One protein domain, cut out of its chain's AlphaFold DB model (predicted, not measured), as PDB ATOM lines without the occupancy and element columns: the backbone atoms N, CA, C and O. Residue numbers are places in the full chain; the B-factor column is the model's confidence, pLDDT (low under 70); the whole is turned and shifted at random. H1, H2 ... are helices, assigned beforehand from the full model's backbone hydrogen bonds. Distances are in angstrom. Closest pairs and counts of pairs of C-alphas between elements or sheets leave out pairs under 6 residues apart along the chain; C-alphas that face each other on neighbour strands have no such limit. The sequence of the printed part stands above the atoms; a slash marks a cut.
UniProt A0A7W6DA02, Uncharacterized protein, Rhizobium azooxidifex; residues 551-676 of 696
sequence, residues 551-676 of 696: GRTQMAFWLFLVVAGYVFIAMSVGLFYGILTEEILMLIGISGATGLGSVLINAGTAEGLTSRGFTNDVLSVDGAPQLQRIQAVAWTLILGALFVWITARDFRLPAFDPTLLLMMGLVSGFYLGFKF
ATOM      1  N   GLY A 551     151.700 150.942 172.350       73.44
ATOM      2  CA  GLY A 551     151.081 151.935 171.470       73.44
ATOM      3  C   GLY A 551     150.820 151.408 170.058       73.44
ATOM      4  O   GLY A 551     149.716 151.556 169.540       73.44
ATOM      5  N   ARG A 552     151.790 150.714 169.443       77.88
ATOM      6  CA  ARG A 552     151.591 150.130 168.098       77.88
ATOM      7  C   ARG A 552     150.564 148.998 168.108       77.88
ATOM      8  O   ARG A 552     149.788 148.860 167.166       77.88
ATOM      9  N   THR A 553     150.516 148.222 169.190       83.12
ATOM     10  CA  THR A 553     149.506 147.169 169.369       83.12
ATOM     11  C   THR A 553     148.103 147.763 169.526       83.12
ATOM     12  O   THR A 553     147.159 147.261 168.919       83.12
ATOM     13  N   GLN A 554     147.958 148.870 170.263       82.12
ATOM     14  CA  GLN A 554     146.693 149.604 170.382       82.12
ATOM     15  C   GLN A 554     146.247 150.211 169.046       82.12
ATOM     16  O   GLN A 554     145.076 150.089 168.693       82.12
ATOM     17  N   MET A 555     147.164 150.802 168.268       79.88
ATOM     18  CA  MET A 555     146.856 151.288 166.915       79.88
ATOM     19  C   MET A 555     146.309 150.163 166.028       79.88
ATOM     20  O   MET A 555     145.284 150.338 165.373       79.88
ATOM     21  N   ALA A 556     146.969 148.999 166.028       84.56
ATOM     22  CA  ALA A 556     146.526 147.847 165.250       84.56
ATOM     23  C   ALA A 556     145.144 147.352 165.707       84.56
ATOM     24  O   ALA A 556     144.272 147.122 164.874       84.56
ATOM     25  N   PHE A 557     144.917 147.247 167.020       87.31
ATOM     26  CA  PHE A 557     143.621 146.865 167.587       87.31
ATOM     27  C   PHE A 557     142.482 147.776 167.105       87.31
ATOM     28  O   PHE A 557     141.472 147.287 166.593       87.31
ATOM     29  N   TRP A 558     142.662 149.097 167.207       87.81
ATOM     30  CA  TRP A 558     141.655 150.063 166.769       87.81
ATOM     31  C   TRP A 558     141.456 150.067 165.256       87.81
ATOM     32  O   TRP A 558     140.318 150.164 164.807       87.81
ATOM     33  N   LEU A 559     142.521 149.891 164.469       86.00
ATOM     34  CA  LEU A 559     142.422 149.762 163.014       86.00
ATOM     35  C   LEU A 559     141.486 148.610 162.622       86.00
ATOM     36  O   LEU A 559     140.559 148.818 161.839       86.00
ATOM     37  N   PHE A 560     141.686 147.415 163.188       88.88
ATOM     38  CA  PHE A 560     140.837 146.258 162.884       88.88
ATOM     39  C   PHE A 560     139.387 146.471 163.327       88.88
ATOM     40  O   PHE A 560     138.478 146.156 162.560       88.88
ATOM     41  N   LEU A 561     139.156 147.036 164.518       90.38
ATOM     42  CA  LEU A 561     137.799 147.325 164.992       90.38
ATOM     43  C   LEU A 561     137.074 148.353 164.116       90.38
ATOM     44  O   LEU A 561     135.912 148.143 163.777       90.38
ATOM     45  N   VAL A 562     137.747 149.439 163.727       90.44
ATOM     46  CA  VAL A 562     137.146 150.495 162.900       90.44
ATOM     47  C   VAL A 562     136.836 149.982 161.498       90.44
ATOM     48  O   VAL A 562     135.730 150.207 161.011       90.44
ATOM     49  N   VAL A 563     137.755 149.240 160.871       89.00
ATOM     50  CA  VAL A 563     137.517 148.633 159.552       89.00
ATOM     51  C   VAL A 563     136.372 147.620 159.617       89.00
ATOM     52  O   VAL A 563     135.467 147.674 158.787       89.00
ATOM     53  N   ALA A 564     136.362 146.736 160.619       89.69
ATOM     54  CA  ALA A 564     135.291 145.757 160.795       89.69
ATOM     55  C   ALA A 564     133.929 146.425 161.041       89.69
ATOM     56  O   ALA A 564     132.938 146.041 160.426       89.69
ATOM     57  N   GLY A 565     133.884 147.449 161.900       90.81
ATOM     58  CA  GLY A 565     132.672 148.213 162.186       90.81
ATOM     59  C   GLY A 565     132.149 148.969 160.965       90.81
ATOM     60  O   GLY A 565     130.950 148.935 160.699       90.81
ATOM     61  N   TYR A 566     133.040 149.595 160.187       89.50
ATOM     62  CA  TYR A 566     132.678 150.280 158.945       89.50
ATOM     63  C   TYR A 566     132.056 149.309 157.935       89.50
ATOM     64  O   TYR A 566     130.952 149.554 157.456       89.50
ATOM     65  N   VAL A 567     132.722 148.178 157.665       87.81
ATOM     66  CA  VAL A 567     132.217 147.152 156.737       87.81
ATOM     67  C   VAL A 567     130.887 146.577 157.227       87.81
ATOM     68  O   VAL A 567     129.957 146.439 156.437       87.81
ATOM     69  N   PHE A 568     130.758 146.296 158.526       87.69
ATOM     70  CA  PHE A 568     129.516 145.791 159.110       87.69
ATOM     71  C   PHE A 568     128.335 146.751 158.899       87.69
ATOM     72  O   PHE A 568     127.276 146.316 158.445       87.69
ATOM     73  N   ILE A 569     128.505 148.046 159.192       88.06
ATOM     74  CA  ILE A 569     127.444 149.051 159.010       88.06
ATOM     75  C   ILE A 569     127.108 149.210 157.525       88.06
ATOM     76  O   ILE A 569     125.929 149.169 157.161       88.06
ATOM     77  N   ALA A 570     128.130 149.341 156.677       85.25
ATOM     78  CA  ALA A 570     127.963 149.529 155.241       85.25
ATOM     79  C   ALA A 570     127.191 148.374 154.594       85.25
ATOM     80  O   ALA A 570     126.303 148.600 153.780       85.25
ATOM     81  N   MET A 571     127.468 147.137 155.009       81.94
ATOM     82  CA  MET A 571     126.779 145.959 154.483       81.94
ATOM     83  C   MET A 571     125.393 145.726 155.095       81.94
ATOM     84  O   MET A 571     124.557 145.113 154.443       81.94
ATOM     85  N   SER A 572     125.141 146.176 156.330       81.06
ATOM     86  CA  SER A 572     123.864 145.911 157.017       81.06
ATOM     87  C   SER A 572     122.782 146.946 156.717       81.06
ATOM     88  O   SER A 572     121.609 146.604 156.680       81.06
ATOM     89  N   VAL A 573     123.147 148.221 156.561       79.88
ATOM     90  CA  VAL A 573     122.166 149.317 156.400       79.88
ATOM     91  C   VAL A 573     122.371 150.082 155.087       79.88
ATOM     92  O   VAL A 573     121.533 150.899 154.725       79.88
ATOM     93  N   GLY A 574     123.458 149.828 154.347       77.31
ATOM     94  CA  GLY A 574     123.753 150.546 153.101       77.31
ATOM     95  C   GLY A 574     124.209 151.994 153.312       77.31
ATOM     96  O   GLY A 574     124.149 152.802 152.392       77.31
ATOM     97  N   LEU A 575     124.655 152.341 154.524       79.81
ATOM     98  CA  LEU A 575     125.264 153.639 154.810       79.81
ATOM     99  C   LEU A 575     126.727 153.595 154.371       79.81
ATOM    100  O   LEU A 575     127.464 152.725 154.820       79.81
ATOM    101  N   PHE A 576     127.162 154.531 153.530       79.12
ATOM    102  CA  PHE A 576     128.558 154.599 153.066       79.12
ATOM    103  C   PHE A 576     129.225 155.927 153.423       79.12
ATOM    104  O   PHE A 576     130.437 155.968 153.667       79.12
ATOM    105  N   TYR A 577     128.434 157.001 153.509       79.06
ATOM    106  CA  TYR A 577     128.905 158.363 153.726       79.06
ATOM    107  C   TYR A 577     128.651 158.819 155.169       79.06
ATOM    108  O   TYR A 577     127.653 158.459 155.794       79.06
ATOM    109  N   GLY A 578     129.587 159.589 155.731       77.81
ATOM    110  CA  GLY A 578     129.449 160.177 157.071       77.81
ATOM    111  C   GLY A 578     129.540 159.198 158.253       77.81
ATOM    112  O   GLY A 578     129.271 159.593 159.383       77.81
ATOM    113  N   ILE A 579     129.907 157.925 158.032       83.00
ATOM    114  CA  ILE A 579     130.018 156.920 159.112       83.00
ATOM    115  C   ILE A 579     131.222 157.186 160.026       83.00
ATOM    116  O   ILE A 579     131.144 156.977 161.237       83.00
ATOM    117  N   LEU A 580     132.351 157.593 159.439       82.12
ATOM    118  CA  LEU A 580     133.576 157.890 160.176       82.12
ATOM    119  C   LEU A 580     133.426 159.251 160.855       82.12
ATOM    120  O   LEU A 580     133.429 160.282 160.187       82.12
ATOM    121  N   THR A 581     133.285 159.238 162.178       79.81
ATOM    122  CA  THR A 581     133.148 160.459 162.973       79.81
ATOM    123  C   THR A 581     134.516 161.049 163.319       79.81
ATOM    124  O   THR A 581     135.516 160.328 163.399       79.81
ATOM    125  N   GLU A 582     134.572 162.363 163.550       78.44
ATOM    126  CA  GLU A 582     135.808 163.068 163.918       78.44
ATOM    127  C   GLU A 582     136.464 162.467 165.171       78.44
ATOM    128  O   GLU A 582     137.688 162.378 165.253       78.44
ATOM    129  N   GLU A 583     135.668 161.966 166.119       77.56
ATOM    130  CA  GLU A 583     136.149 161.365 167.366       77.56
ATOM    131  C   GLU A 583     136.889 160.044 167.135       77.56
ATOM    132  O   GLU A 583     137.799 159.709 167.887       77.56
ATOM    133  N   ILE A 584     136.544 159.288 166.091       78.81
ATOM    134  CA  ILE A 584     137.218 158.023 165.761       78.81
ATOM    135  C   ILE A 584     138.531 158.298 165.041       78.81
ATOM    136  O   ILE A 584     139.534 157.636 165.320       78.81
ATOM    137  N   LEU A 585     138.564 159.316 164.176       75.62
ATOM    138  CA  LEU A 585     139.828 159.819 163.640       75.62
ATOM    139  C   LEU A 585     140.722 160.341 164.770       75.62
ATOM    140  O   LEU A 585     141.918 160.053 164.784       75.62
ATOM    141  N   MET A 586     140.143 161.030 165.757       70.69
ATOM    142  CA  MET A 586     140.852 161.460 166.960       70.69
ATOM    143  C   MET A 586     141.323 160.267 167.801       70.69
ATOM    144  O   MET A 586     142.447 160.290 168.282       70.69
ATOM    145  N   LEU A 587     140.535 159.197 167.940       73.62
ATOM    146  CA  LEU A 587     140.917 157.980 168.666       73.62
ATOM    147  C   LEU A 587     142.131 157.291 168.025       73.62
ATOM    148  O   LEU A 587     143.082 156.914 168.719       73.62
ATOM    149  N   ILE A 588     142.128 157.173 166.694       72.69
ATOM    150  CA  ILE A 588     143.259 156.648 165.918       72.69
ATOM    151  C   ILE A 588     144.460 157.605 166.034       72.69
ATOM    152  O   ILE A 588     145.584 157.153 166.246       72.69
ATOM    153  N   GLY A 589     144.226 158.919 165.976       65.50
ATOM    154  CA  GLY A 589     145.251 159.962 166.090       65.50
ATOM    155  C   GLY A 589     145.905 160.059 167.473       65.50
ATOM    156  O   GLY A 589     147.124 160.190 167.562       65.50
ATOM    157  N   ILE A 590     145.138 159.928 168.561       65.06
ATOM    158  CA  ILE A 590     145.637 159.894 169.944       65.06
ATOM    159  C   ILE A 590     146.415 158.600 170.175       65.06
ATOM    160  O   ILE A 590     147.512 158.650 170.728       65.06
ATOM    161  N   SER A 591     145.918 157.452 169.697       60.69
ATOM    162  CA  SER A 591     146.684 156.196 169.717       60.69
ATOM    163  C   SER A 591     148.018 156.367 168.970       60.69
ATOM    164  O   SER A 591     149.064 155.971 169.483       60.69
ATOM    165  N   GLY A 592     147.971 157.072 167.830       56.44
ATOM    166  CA  GLY A 592     149.080 157.618 167.040       56.44
ATOM    167  C   GLY A 592     150.146 158.356 167.857       56.44
ATOM    168  O   GLY A 592     151.301 157.932 167.962       56.44
ATOM    169  N   ALA A 593     149.735 159.475 168.452       55.00
ATOM    170  CA  ALA A 593     150.588 160.390 169.202       55.00
ATOM    171  C   ALA A 593     151.148 159.762 170.489       55.00
ATOM    172  O   ALA A 593     152.311 159.972 170.834       55.00
ATOM    173  N   THR A 594     150.351 158.938 171.176       55.28
ATOM    174  CA  THR A 594     150.765 158.269 172.420       55.28
ATOM    175  C   THR A 594     151.766 157.144 172.138       55.28
ATOM    176  O   THR A 594     152.722 156.957 172.894       55.28
ATOM    177  N   GLY A 595     151.612 156.439 171.008       47.59
ATOM    178  CA  GLY A 595     152.578 155.444 170.542       47.59
ATOM    179  C   GLY A 595     153.954 156.049 170.255       47.59
ATOM    180  O   GLY A 595     154.954 155.529 170.747       47.59
ATOM    181  N   LEU A 596     154.005 157.190 169.560       46.50
ATOM    182  CA  LEU A 596     155.250 157.931 169.306       46.50
ATOM    183  C   LEU A 596     155.878 158.490 170.593       46.50
ATOM    184  O   LEU A 596     157.091 158.386 170.774       46.50
ATOM    185  N   GLY A 597     155.066 159.012 171.518       44.81
ATOM    186  CA  GLY A 597     155.542 159.489 172.820       44.81
ATOM    187  C   GLY A 597     156.239 158.395 173.636       44.81
ATOM    188  O   GLY A 597     157.290 158.645 174.219       44.81
ATOM    189  N   SER A 598     155.714 157.163 173.617       48.12
ATOM    190  CA  SER A 598     156.336 156.024 174.311       48.12
ATOM    191  C   SER A 598     157.701 155.628 173.730       48.12
ATOM    192  O   SER A 598     158.609 155.285 174.489       48.12
ATOM    193  N   VAL A 599     157.875 155.753 172.409       48.22
ATOM    194  CA  VAL A 599     159.142 155.473 171.715       48.22
ATOM    195  C   VAL A 599     160.208 156.500 172.103       48.22
ATOM    196  O   VAL A 599     161.330 156.115 172.405       48.22
ATOM    197  N   LEU A 600     159.852 157.786 172.194       50.75
ATOM    198  CA  LEU A 600     160.771 158.862 172.601       50.75
ATOM    199  C   LEU A 600     161.312 158.707 174.034       50.75
ATOM    200  O   LEU A 600     162.420 159.147 174.319       50.75
ATOM    201  N   ILE A 601     160.556 158.068 174.931       48.91
ATOM    202  CA  ILE A 601     160.948 157.875 176.341       48.91
ATOM    203  C   ILE A 601     161.706 156.563 176.531       48.91
ATOM    204  O   ILE A 601     162.640 156.490 177.332       48.91
ATOM    205  N   ASN A 602     161.304 155.525 175.796       47.75
ATOM    206  CA  ASN A 602     161.964 154.226 175.842       47.75
ATOM    207  C   ASN A 602     163.221 154.177 174.964       47.75
ATOM    208  O   ASN A 602     163.986 153.228 175.098       47.75
ATOM    209  N   ALA A 603     163.490 155.199 174.143       44.62
ATOM    210  CA  ALA A 603     164.718 155.312 173.354       44.62
ATOM    211  C   ALA A 603     166.000 155.206 174.207       44.62
ATOM    212  O   ALA A 603     167.034 154.833 173.685       44.62
ATOM    213  N   GLY A 604     165.937 155.466 175.522       42.16
ATOM    214  CA  GLY A 604     167.069 155.267 176.440       42.16
ATOM    215  C   GLY A 604     167.012 154.019 177.335       42.16
ATOM    216  O   GLY A 604     168.000 153.715 177.993       42.16
ATOM    217  N   THR A 605     165.878 153.310 177.417       49.38
ATOM    218  CA  THR A 605     165.683 152.154 178.334       49.38
ATOM    219  C   THR A 605     165.389 150.839 177.610       49.38
ATOM    220  O   THR A 605     165.783 149.785 178.088       49.38
ATOM    221  N   ALA A 606     164.765 150.885 176.428       48.44
ATOM    222  CA  ALA A 606     164.457 149.721 175.594       48.44
ATOM    223  C   ALA A 606     165.470 149.479 174.460       48.44
ATOM    224  O   ALA A 606     165.355 148.494 173.716       48.44
ATOM    225  N   GLU A 607     166.469 150.352 174.307       49.88
ATOM    226  CA  GLU A 607     167.595 150.092 173.415       49.88
ATOM    227  C   GLU A 607     168.358 148.856 173.901       49.88
ATOM    228  O   GLU A 607     168.974 148.842 174.964       49.88
ATOM    229  N   GLY A 608     168.296 147.778 173.120       54.84
ATOM    230  CA  GLY A 608     169.083 146.581 173.376       54.84
ATOM    231  C   GLY A 608     168.366 145.439 174.108       54.84
ATOM    232  O   GLY A 608     168.993 144.393 174.272       54.84
ATOM    233  N   LEU A 609     167.107 145.608 174.536       62.44
ATOM    234  CA  LEU A 609     166.359 144.581 175.275       62.44
ATOM    235  C   LEU A 609     165.700 143.545 174.351       62.44
ATOM    236  O   LEU A 609     165.205 143.872 173.273       62.44
ATOM    237  N   THR A 610     165.644 142.294 174.812       66.62
ATOM    238  CA  THR A 610     164.905 141.201 174.157       66.62
ATOM    239  C   THR A 610     163.487 141.065 174.710       66.62
ATOM    240  O   THR A 610     163.225 141.355 175.879       66.62
ATOM    241  N   SER A 611     162.555 140.628 173.859       74.06
ATOM    242  CA  SER A 611     161.165 140.359 174.237       74.06
ATOM    243  C   SER A 611     161.088 139.292 175.331       74.06
ATOM    244  O   SER A 611     161.676 138.218 175.205       74.06
ATOM    245  N   ARG A 612     160.310 139.556 176.388       68.00
ATOM    246  CA  ARG A 612     160.023 138.600 177.475       68.00
ATOM    247  C   ARG A 612     158.656 137.929 177.301       68.00
ATOM    248  O   ARG A 612     158.094 137.400 178.260       68.00
ATOM    249  N   GLY A 613     158.126 137.961 176.078       74.31
ATOM    250  CA  GLY A 613     156.788 137.508 175.719       74.31
ATOM    251  C   GLY A 613     155.782 138.658 175.648       74.31
ATOM    252  O   GLY A 613     155.882 139.647 176.370       74.31
ATOM    253  N   PHE A 614     154.772 138.505 174.786       79.50
ATOM    254  CA  PHE A 614     153.811 139.565 174.456       79.50
ATOM    255  C   PHE A 614     153.129 140.188 175.684       79.50
ATOM    256  O   PHE A 614     153.079 141.407 175.813       79.50
ATOM    257  N   THR A 615     152.625 139.371 176.613       79.44
ATOM    258  CA  THR A 615     151.915 139.872 177.803       79.44
ATOM    259  C   THR A 615     152.829 140.672 178.724       79.44
ATOM    260  O   THR A 615     152.419 141.712 179.236       79.44
ATOM    261  N   ASN A 616     154.069 140.221 178.912       76.19
ATOM    262  CA  ASN A 616     155.032 140.903 179.766       76.19
ATOM    263  C   ASN A 616     155.514 142.208 179.122       76.19
ATOM    264  O   ASN A 616     155.581 143.226 179.799       76.19
ATOM    265  N   ASP A 617     155.765 142.217 177.815       75.12
ATOM    266  CA  ASP A 617     156.221 143.413 177.094       75.12
ATOM    267  C   ASP A 617     155.142 144.513 177.035       75.12
ATOM    268  O   ASP A 617     155.432 145.705 177.136       75.12
ATOM    269  N   VAL A 618     153.869 144.121 176.917       78.44
ATOM    270  CA  VAL A 618     152.742 145.065 176.863       78.44
ATOM    271  C   VAL A 618     152.412 145.634 178.251       78.44
ATOM    272  O   VAL A 618     152.103 146.821 178.369       78.44
ATOM    273  N   LEU A 619     152.490 144.818 179.311       78.81
ATOM    274  CA  LEU A 619     152.084 145.204 180.673       78.81
ATOM    275  C   LEU A 619     153.229 145.746 181.548       78.81
ATOM    276  O   LEU A 619     152.962 146.411 182.555       78.81
ATOM    277  N   SER A 620     154.489 145.483 181.195       70.25
ATOM    278  CA  SER A 620     155.663 145.833 182.006       70.25
ATOM    279  C   SER A 620     156.687 146.671 181.237       70.25
ATOM    280  O   SER A 620     156.680 146.730 180.009       70.25
ATOM    281  N   VAL A 621     157.570 147.334 181.981       63.62
ATOM    282  CA  VAL A 621     158.834 147.891 181.470       63.62
ATOM    283  C   VAL A 621     159.933 147.320 182.347       63.62
ATOM    284  O   VAL A 621     159.771 147.267 183.567       63.62
ATOM    285  N   ASP A 622     160.999 146.808 181.738       58.09
ATOM    286  CA  ASP A 622     162.128 146.170 182.430       58.09
ATOM    287  C   ASP A 622     161.748 144.977 183.333       58.09
ATOM    288  O   ASP A 622     162.547 144.500 184.140       58.09
ATOM    289  N   GLY A 623     160.556 144.397 183.142       60.34
ATOM    290  CA  GLY A 623     160.025 143.276 183.931       60.34
ATOM    291  C   GLY A 623     159.246 143.676 185.179       60.34
ATOM    292  O   GLY A 623     158.785 142.789 185.892       60.34
ATOM    293  N   ALA A 624     159.068 144.975 185.431       66.38
ATOM    294  CA  ALA A 624     158.187 145.479 186.476       66.38
ATOM    295  C   ALA A 624     156.832 145.892 185.867       66.38
ATOM    296  O   ALA A 624     156.798 146.761 184.985       66.38
ATOM    297  N   PRO A 625     155.703 145.291 186.295       72.25
ATOM    298  CA  PRO A 625     154.379 145.713 185.853       72.25
ATOM    299  C   PRO A 625     154.144 147.184 186.203       72.25
ATOM    300  O   PRO A 625     154.283 147.584 187.358       72.25
ATOM    301  N   GLN A 626     153.768 147.994 185.215       73.38
ATOM    302  CA  GLN A 626     153.438 149.401 185.442       73.38
ATOM    303  C   GLN A 626     151.922 149.560 185.503       73.38
ATOM    304  O   GLN A 626     151.219 149.233 184.545       73.38
ATOM    305  N   LEU A 627     151.415 150.116 186.608       71.12
ATOM    306  CA  LEU A 627     149.976 150.327 186.814       71.12
ATOM    307  C   LEU A 627     149.333 151.102 185.650       71.12
ATOM    308  O   LEU A 627     148.258 150.736 185.183       71.12
ATOM    309  N   GLN A 628     150.028 152.112 185.125       67.12
ATOM    310  CA  GLN A 628     149.575 152.917 183.990       67.12
ATOM    311  C   GLN A 628     149.361 152.089 182.710       67.12
ATOM    312  O   GLN A 628     148.382 152.303 181.996       67.12
ATOM    313  N   ARG A 629     150.243 151.124 182.414       77.06
ATOM    314  CA  ARG A 629     150.120 150.261 181.227       77.06
ATOM    315  C   ARG A 629     148.962 149.285 181.372       77.06
ATOM    316  O   ARG A 629     148.177 149.124 180.442       77.06
ATOM    317  N   ILE A 630     148.807 148.702 182.561       78.19
ATOM    318  CA  ILE A 630     147.665 147.838 182.891       78.19
ATOM    319  C   ILE A 630     146.354 148.619 182.744       78.19
ATOM    320  O   ILE A 630     145.418 148.130 182.114       78.19
ATOM    321  N   GLN A 631     146.302 149.851 183.258       75.50
ATOM    322  CA  GLN A 631     145.151 150.741 183.113       75.50
ATOM    323  C   GLN A 631     144.853 151.044 181.635       75.50
ATOM    324  O   GLN A 631     143.698 150.965 181.223       75.50
ATOM    325  N   ALA A 632     145.872 151.343 180.826       76.62
ATOM    326  CA  ALA A 632     145.707 151.606 179.398       76.62
ATOM    327  C   ALA A 632     145.153 150.388 178.636       76.62
ATOM    328  O   ALA A 632     144.237 150.534 177.826       76.62
ATOM    329  N   VAL A 633     145.651 149.179 178.925       82.06
ATOM    330  CA  VAL A 633     145.142 147.933 178.329       82.06
ATOM    331  C   VAL A 633     143.701 147.669 178.761       82.06
ATOM    332  O   VAL A 633     142.850 147.417 177.911       82.06
ATOM    333  N   ALA A 634     143.403 147.780 180.059       84.12
ATOM    334  CA  ALA A 634     142.059 147.558 180.589       84.12
ATOM    335  C   ALA A 634     141.031 148.492 179.935       84.12
ATOM    336  O   ALA A 634     139.999 148.032 179.451       84.12
ATOM    337  N   TRP A 635     141.341 149.788 179.836       81.12
ATOM    338  CA  TRP A 635     140.460 150.743 179.169       81.12
ATOM    339  C   TRP A 635     140.338 150.500 177.668       81.12
ATOM    340  O   TRP A 635     139.242 150.635 177.132       81.12
ATOM    341  N   THR A 636     141.413 150.083 176.993       84.12
ATOM    342  CA  THR A 636     141.346 149.712 175.569       84.12
ATOM    343  C   THR A 636     140.351 148.572 175.351       84.12
ATOM    344  O   THR A 636     139.530 148.639 174.440       84.12
ATOM    345  N   LEU A 637     140.370 147.551 176.214       89.44
ATOM    346  CA  LEU A 637     139.448 146.418 176.126       89.44
ATOM    347  C   LEU A 637     138.005 146.809 176.470       89.44
ATOM    348  O   LEU A 637     137.087 146.403 175.761       89.44
ATOM    349  N   ILE A 638     137.796 147.626 177.509       88.25
ATOM    350  CA  ILE A 638     136.463 148.126 177.887       88.25
ATOM    351  C   ILE A 638     135.861 148.958 176.749       88.25
ATOM    352  O   ILE A 638     134.726 148.717 176.340       88.25
ATOM    353  N   LEU A 639     136.624 149.910 176.206       87.50
ATOM    354  CA  LEU A 639     136.172 150.757 175.103       87.50
ATOM    355  C   LEU A 639     135.981 149.950 173.817       87.50
ATOM    356  O   LEU A 639     135.018 150.191 173.100       87.50
ATOM    357  N   GLY A 640     136.841 148.967 173.541       89.69
ATOM    358  CA  GLY A 640     136.677 148.056 172.410       89.69
ATOM    359  C   GLY A 640     135.406 147.204 172.518       89.69
ATOM    360  O   GLY A 640     134.673 147.059 171.544       89.69
ATOM    361  N   ALA A 641     135.083 146.698 173.711       91.50
ATOM    362  CA  ALA A 641     133.841 145.960 173.947       91.50
ATOM    363  C   ALA A 641     132.602 146.860 173.802       91.50
ATOM    364  O   ALA A 641     131.636 146.480 173.139       91.50
ATOM    365  N   LEU A 642     132.648 148.075 174.362       90.50
ATOM    366  CA  LEU A 642     131.601 149.083 174.170       90.50
ATOM    367  C   LEU A 642     131.449 149.465 172.697       90.50
ATOM    368  O   LEU A 642     130.325 149.651 172.235       90.50
ATOM    369  N   PHE A 643     132.556 149.539 171.959       91.81
ATOM    370  CA  PHE A 643     132.547 149.816 170.532       91.81
ATOM    371  C   PHE A 643     131.756 148.758 169.777       91.81
ATOM    372  O   PHE A 643     130.788 149.091 169.099       91.81
ATOM    373  N   VAL A 644     132.102 147.482 169.962       91.56
ATOM    374  CA  VAL A 644     131.397 146.368 169.314       91.56
ATOM    375  C   VAL A 644     129.919 146.354 169.708       91.56
ATOM    376  O   VAL A 644     129.059 146.214 168.842       91.56
ATOM    377  N   TRP A 645     129.609 146.561 170.991       90.94
ATOM    378  CA  TRP A 645     128.231 146.594 171.483       90.94
ATOM    379  C   TRP A 645     127.397 147.710 170.843       90.94
ATOM    380  O   TRP A 645     126.304 147.453 170.343       90.94
ATOM    381  N   ILE A 646     127.901 148.948 170.844       89.75
ATOM    382  CA  ILE A 646     127.193 150.108 170.285       89.75
ATOM    383  C   ILE A 646     127.078 149.977 168.766       89.75
ATOM    384  O   ILE A 646     126.006 150.219 168.221       89.75
ATOM    385  N   THR A 647     128.137 149.543 168.082       91.12
ATOM    386  CA  THR A 647     128.117 149.349 166.628       91.12
ATOM    387  C   THR A 647     127.140 148.262 166.200       91.12
ATOM    388  O   THR A 647     126.387 148.482 165.254       91.12
ATOM    389  N   ALA A 648     127.073 147.142 166.923       88.56
ATOM    390  CA  ALA A 648     126.077 146.108 166.664       88.56
ATOM    391  C   ALA A 648     124.649 146.592 166.976       88.56
ATOM    392  O   ALA A 648     123.723 146.323 166.218       88.56
ATOM    393  N   ARG A 649     124.444 147.317 168.083       88.50
ATOM    394  CA  ARG A 649     123.102 147.709 168.544       88.50
ATOM    395  C   ARG A 649     122.508 148.899 167.787       88.50
ATOM    396  O   ARG A 649     121.320 148.874 167.482       88.50
ATOM    397  N   ASP A 650     123.300 149.938 167.544       87.69
ATOM    398  CA  ASP A 650     122.833 151.246 167.069       87.69
ATOM    399  C   ASP A 650     123.232 151.528 165.600       87.69
ATOM    400  O   ASP A 650     122.973 152.626 165.103       87.69
ATOM    401  N   PHE A 651     123.894 150.581 164.913       87.94
ATOM    402  CA  PHE A 651     124.392 150.713 163.527       87.94
ATOM    403  C   PHE A 651     125.154 152.020 163.260       87.94
ATOM    404  O   PHE A 651     125.061 152.638 162.201       87.94
ATOM    405  N   ARG A 652     125.912 152.463 164.260       87.81
ATOM    406  CA  ARG A 652     126.780 153.632 164.181       87.81
ATOM    407  C   ARG A 652     128.082 153.328 164.884       87.81
ATOM    408  O   ARG A 652     128.115 152.572 165.859       87.81
ATOM    409  N   LEU A 653     129.149 153.956 164.424       88.50
ATOM    410  CA  LEU A 653     130.364 153.928 165.206       88.50
ATOM    411  C   LEU A 653     130.168 154.793 166.473       88.50
ATOM    412  O   LEU A 653     129.446 155.798 166.427       88.50
ATOM    413  N   PRO A 654     130.715 154.390 167.630       85.94
ATOM    414  CA  PRO A 654     130.516 155.115 168.875       85.94
ATOM    415  C   PRO A 654     131.229 156.463 168.829       85.94
ATOM    416  O   PRO A 654     132.423 156.533 168.553       85.94
ATOM    417  N   ALA A 655     130.502 157.518 169.189       80.88
ATOM    418  CA  ALA A 655     131.102 158.794 169.547       80.88
ATOM    419  C   ALA A 655     131.484 158.720 171.029       80.88
ATOM    420  O   ALA A 655     130.607 158.690 171.898       80.88
ATOM    421  N   PHE A 656     132.778 158.609 171.312       77.81
ATOM    422  CA  PHE A 656     133.284 158.698 172.678       77.81
ATOM    423  C   PHE A 656     133.423 160.165 173.074       77.81
ATOM    424  O   PHE A 656     133.805 160.997 172.255       77.81
ATOM    425  N   ASP A 657     133.120 160.471 174.333       75.25
ATOM    426  CA  ASP A 657     133.244 161.827 174.852       75.25
ATOM    427  C   ASP A 657     134.701 162.324 174.704       75.25
ATOM    428  O   ASP A 657     135.622 161.648 175.179       75.25
ATOM    429  N   PRO A 658     134.939 163.485 174.065       68.25
ATOM    430  CA  PRO A 658     136.282 164.018 173.885       68.25
ATOM    431  C   PRO A 658     137.010 164.244 175.206       68.25
ATOM    432  O   PRO A 658     138.213 164.041 175.259       68.25
ATOM    433  N   THR A 659     136.313 164.596 176.289       68.69
ATOM    434  CA  THR A 659     136.907 164.743 177.627       68.69
ATOM    435  C   THR A 659     137.348 163.395 178.177       68.69
ATOM    436  O   THR A 659     138.403 163.329 178.795       68.69
ATOM    437  N   LEU A 660     136.602 162.314 177.928       68.44
ATOM    438  CA  LEU A 660     136.980 160.945 178.306       68.44
ATOM    439  C   LEU A 660     138.198 160.456 177.503       68.44
ATOM    440  O   LEU A 660     139.142 159.912 178.083       68.44
ATOM    441  N   LEU A 661     138.216 160.708 176.190       67.00
ATOM    442  CA  LEU A 661     139.354 160.397 175.312       67.00
ATOM    443  C   LEU A 661     140.598 161.218 175.671       67.00
ATOM    444  O   LEU A 661     141.704 160.682 175.771       67.00
ATOM    445  N   LEU A 662     140.403 162.511 175.927       63.31
ATOM    446  CA  LEU A 662     141.439 163.430 176.369       63.31
ATOM    447  C   LEU A 662     141.921 163.059 177.770       63.31
ATOM    448  O   LEU A 662     143.116 163.112 177.991       63.31
ATOM    449  N   MET A 663     141.061 162.621 178.696       64.62
ATOM    450  CA  MET A 663     141.464 162.117 180.017       64.62
ATOM    451  C   MET A 663     142.372 160.895 179.886       64.62
ATOM    452  O   MET A 663     143.401 160.834 180.547       64.62
ATOM    453  N   MET A 664     142.054 159.940 179.010       63.94
ATOM    454  CA  MET A 664     142.921 158.783 178.744       63.94
ATOM    455  C   MET A 664     144.281 159.187 178.149       63.94
ATOM    456  O   MET A 664     145.325 158.690 178.589       63.94
ATOM    457  N   GLY A 665     144.276 160.109 177.180       59.38
ATOM    458  CA  GLY A 665     145.491 160.636 176.552       59.38
ATOM    459  C   GLY A 665     146.327 161.507 177.499       59.38
ATOM    460  O   GLY A 665     147.543 161.350 177.574       59.38
ATOM    461  N   LEU A 666     145.684 162.370 178.290       56.69
ATOM    462  CA  LEU A 666     146.308 163.248 179.280       56.69
ATOM    463  C   LEU A 666     146.783 162.485 180.504       56.69
ATOM    464  O   LEU A 666     147.847 162.816 180.982       56.69
ATOM    465  N   VAL A 667     146.096 161.462 181.014       52.81
ATOM    466  CA  VAL A 667     146.648 160.639 182.112       52.81
ATOM    467  C   VAL A 667     147.918 159.929 181.646       52.81
ATOM    468  O   VAL A 667     148.879 159.820 182.408       52.81
ATOM    469  N   SER A 668     147.976 159.547 180.366       50.91
ATOM    470  CA  SER A 668     149.204 159.021 179.770       50.91
ATOM    471  C   SER A 668     150.276 160.097 179.560       50.91
ATOM    472  O   SER A 668     151.451 159.817 179.780       50.91
ATOM    473  N   GLY A 669     149.870 161.324 179.204       48.53
ATOM    474  CA  GLY A 669     150.714 162.505 178.979       48.53
ATOM    475  C   GLY A 669     151.205 163.238 180.241       48.53
ATOM    476  O   GLY A 669     152.308 163.773 180.255       48.53
ATOM    477  N   PHE A 670     150.442 163.237 181.333       48.16
ATOM    478  CA  PHE A 670     150.787 163.863 182.617       48.16
ATOM    479  C   PHE A 670     151.908 163.094 183.307       48.16
ATOM    480  O   PHE A 670     152.801 163.705 183.889       48.16
ATOM    481  N   TYR A 671     151.922 161.766 183.171       40.88
ATOM    482  CA  TYR A 671     153.068 160.952 183.568       40.88
ATOM    483  C   TYR A 671     154.352 161.375 182.828       40.88
ATOM    484  O   TYR A 671     155.430 161.403 183.419       40.88
ATOM    485  N   LEU A 672     154.234 161.799 181.561       47.50
ATOM    486  CA  LEU A 672     155.354 162.344 180.783       47.50
ATOM    487  C   LEU A 672     155.818 163.684 181.354       47.50
ATOM    488  O   LEU A 672     157.014 163.887 181.547       47.50
ATOM    489  N   GLY A 673     154.872 164.569 181.675       44.47
ATOM    490  CA  GLY A 673     155.152 165.882 182.260       44.47
ATOM    491  C   GLY A 673     155.880 165.808 183.606       44.47
ATOM    492  O   GLY A 673     156.815 166.573 183.838       44.47
ATOM    493  N   PHE A 674     155.514 164.854 184.468       43.81
ATOM    494  CA  PHE A 674     156.185 164.663 185.758       43.81
ATOM    495  C   PHE A 674     157.596 164.071 185.618       43.81
ATOM    496  O   PHE A 674     158.512 164.533 186.299       43.81
ATOM    497  N   LYS A 675     157.823 163.137 184.683       47.44
ATOM    498  CA  LYS A 675     159.150 162.523 184.483       47.44
ATOM    499  C   LYS A 675     160.174 163.491 183.865       47.44
ATOM    500  O   LYS A 675     161.349 163.458 184.229       47.44
ATOM    501  N   PHE A 676     159.741 164.408 182.992       48.91
ATOM    502  CA  PHE A 676     160.601 165.492 182.486       48.91
ATOM    503  C   PHE A 676     161.018 166.481 183.590       48.91
ATOM    504  O   PHE A 676     162.122 167.023 183.536       48.91
TER     505      PHE A 676
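What this domain is: This is residues 551 to 676 of the 696 residues of an uncharacterized protein of Rhizobium azooxidifex (UniProt A0A7W6DA02). Start from H4, the longest helix by residues: it is one of four long helices, H1, H2, H4 and H5, that run nearly along one axis as an up-and-down bundle, each running against the one before it in the chain. Seen along that axis they stand in a ring in the order H4, H1, H2, H5, with few contacts where H5 comes back to H4; the short H3 packs crosswise on H4 at residues 629 to 633. The printed part has 126 residues with five named helices, H1 to H5 in order along the chain, and no named strand; the class is all helix. It is only just compact, close to loose, with a radius of gyration of the C-alphas of 16.3 A, and its elongated outline spans 49 by 29 by 20 A.

Where its parts are: Find C-alpha 627 at (149.976, 150.327, 186.814); from there H4, residues 627 to 650, runs 33.6 A to C-alpha 650. H1, residues 551 to 573, begins at C-alpha 551, (151.081, 151.935, 171.470), and covers 32.7 A. H2, residues 582 to 602, measures 30.1 A. H3 is residues 614 to 619, 8.6 A. H5, residues 658 to 676, covers 25.8 A, has a kink of 36 degrees near residue 665, and ends at C-alpha 676, (160.601, 165.492, 182.486).

How they stand to each other: Look first at H4 with residues 636 to 647, where it touches H1 at a shallow tilt of 5 degrees, the same way; their closest C-alphas, Gly 565 and Thr 647, are 6.5 A apart. H1 touches H2 with residues 551 to 559 alone, and the two form a helical hairpin at a shallow tilt of 15 degrees; the closest C-alphas, Gly 551 and Gly 595, are 3.9 A apart. H2 touches H5 the same way at 13 degrees, a shallow tilt, with the C-alphas of Ile 590 and Gly 665 closest at 6.7 A. H4 and H5 are close but not clearly touching, with the C-alphas of Gln 628 and Ser 668 closest at 7.4 A. H3 touches H4 about perpendicular, at 75 degrees, with the C-alphas of Leu 619 and Arg 629 closest at 5.5 A. H1 and H5 are apart, and H2 and H4 are apart. Every O i to N i+4 pair is within hydrogen-bond range in H1, H2, H3 and H4; in H5 it is 13 of 15.

The domain as a whole: The two C-alphas farthest apart, those of Val 573 and Gly 608, are 50.0 A apart. The printed part has no cut. The link from H2 to H3, 11 residues, is long; the other links are short. Residues 620 to 621 pair antiparallel with residues 624 to 625. The mean pLDDT of the printed part is 72.3; look for values under 70 in 47 residues, among them 589 to 610 and 658 to 676.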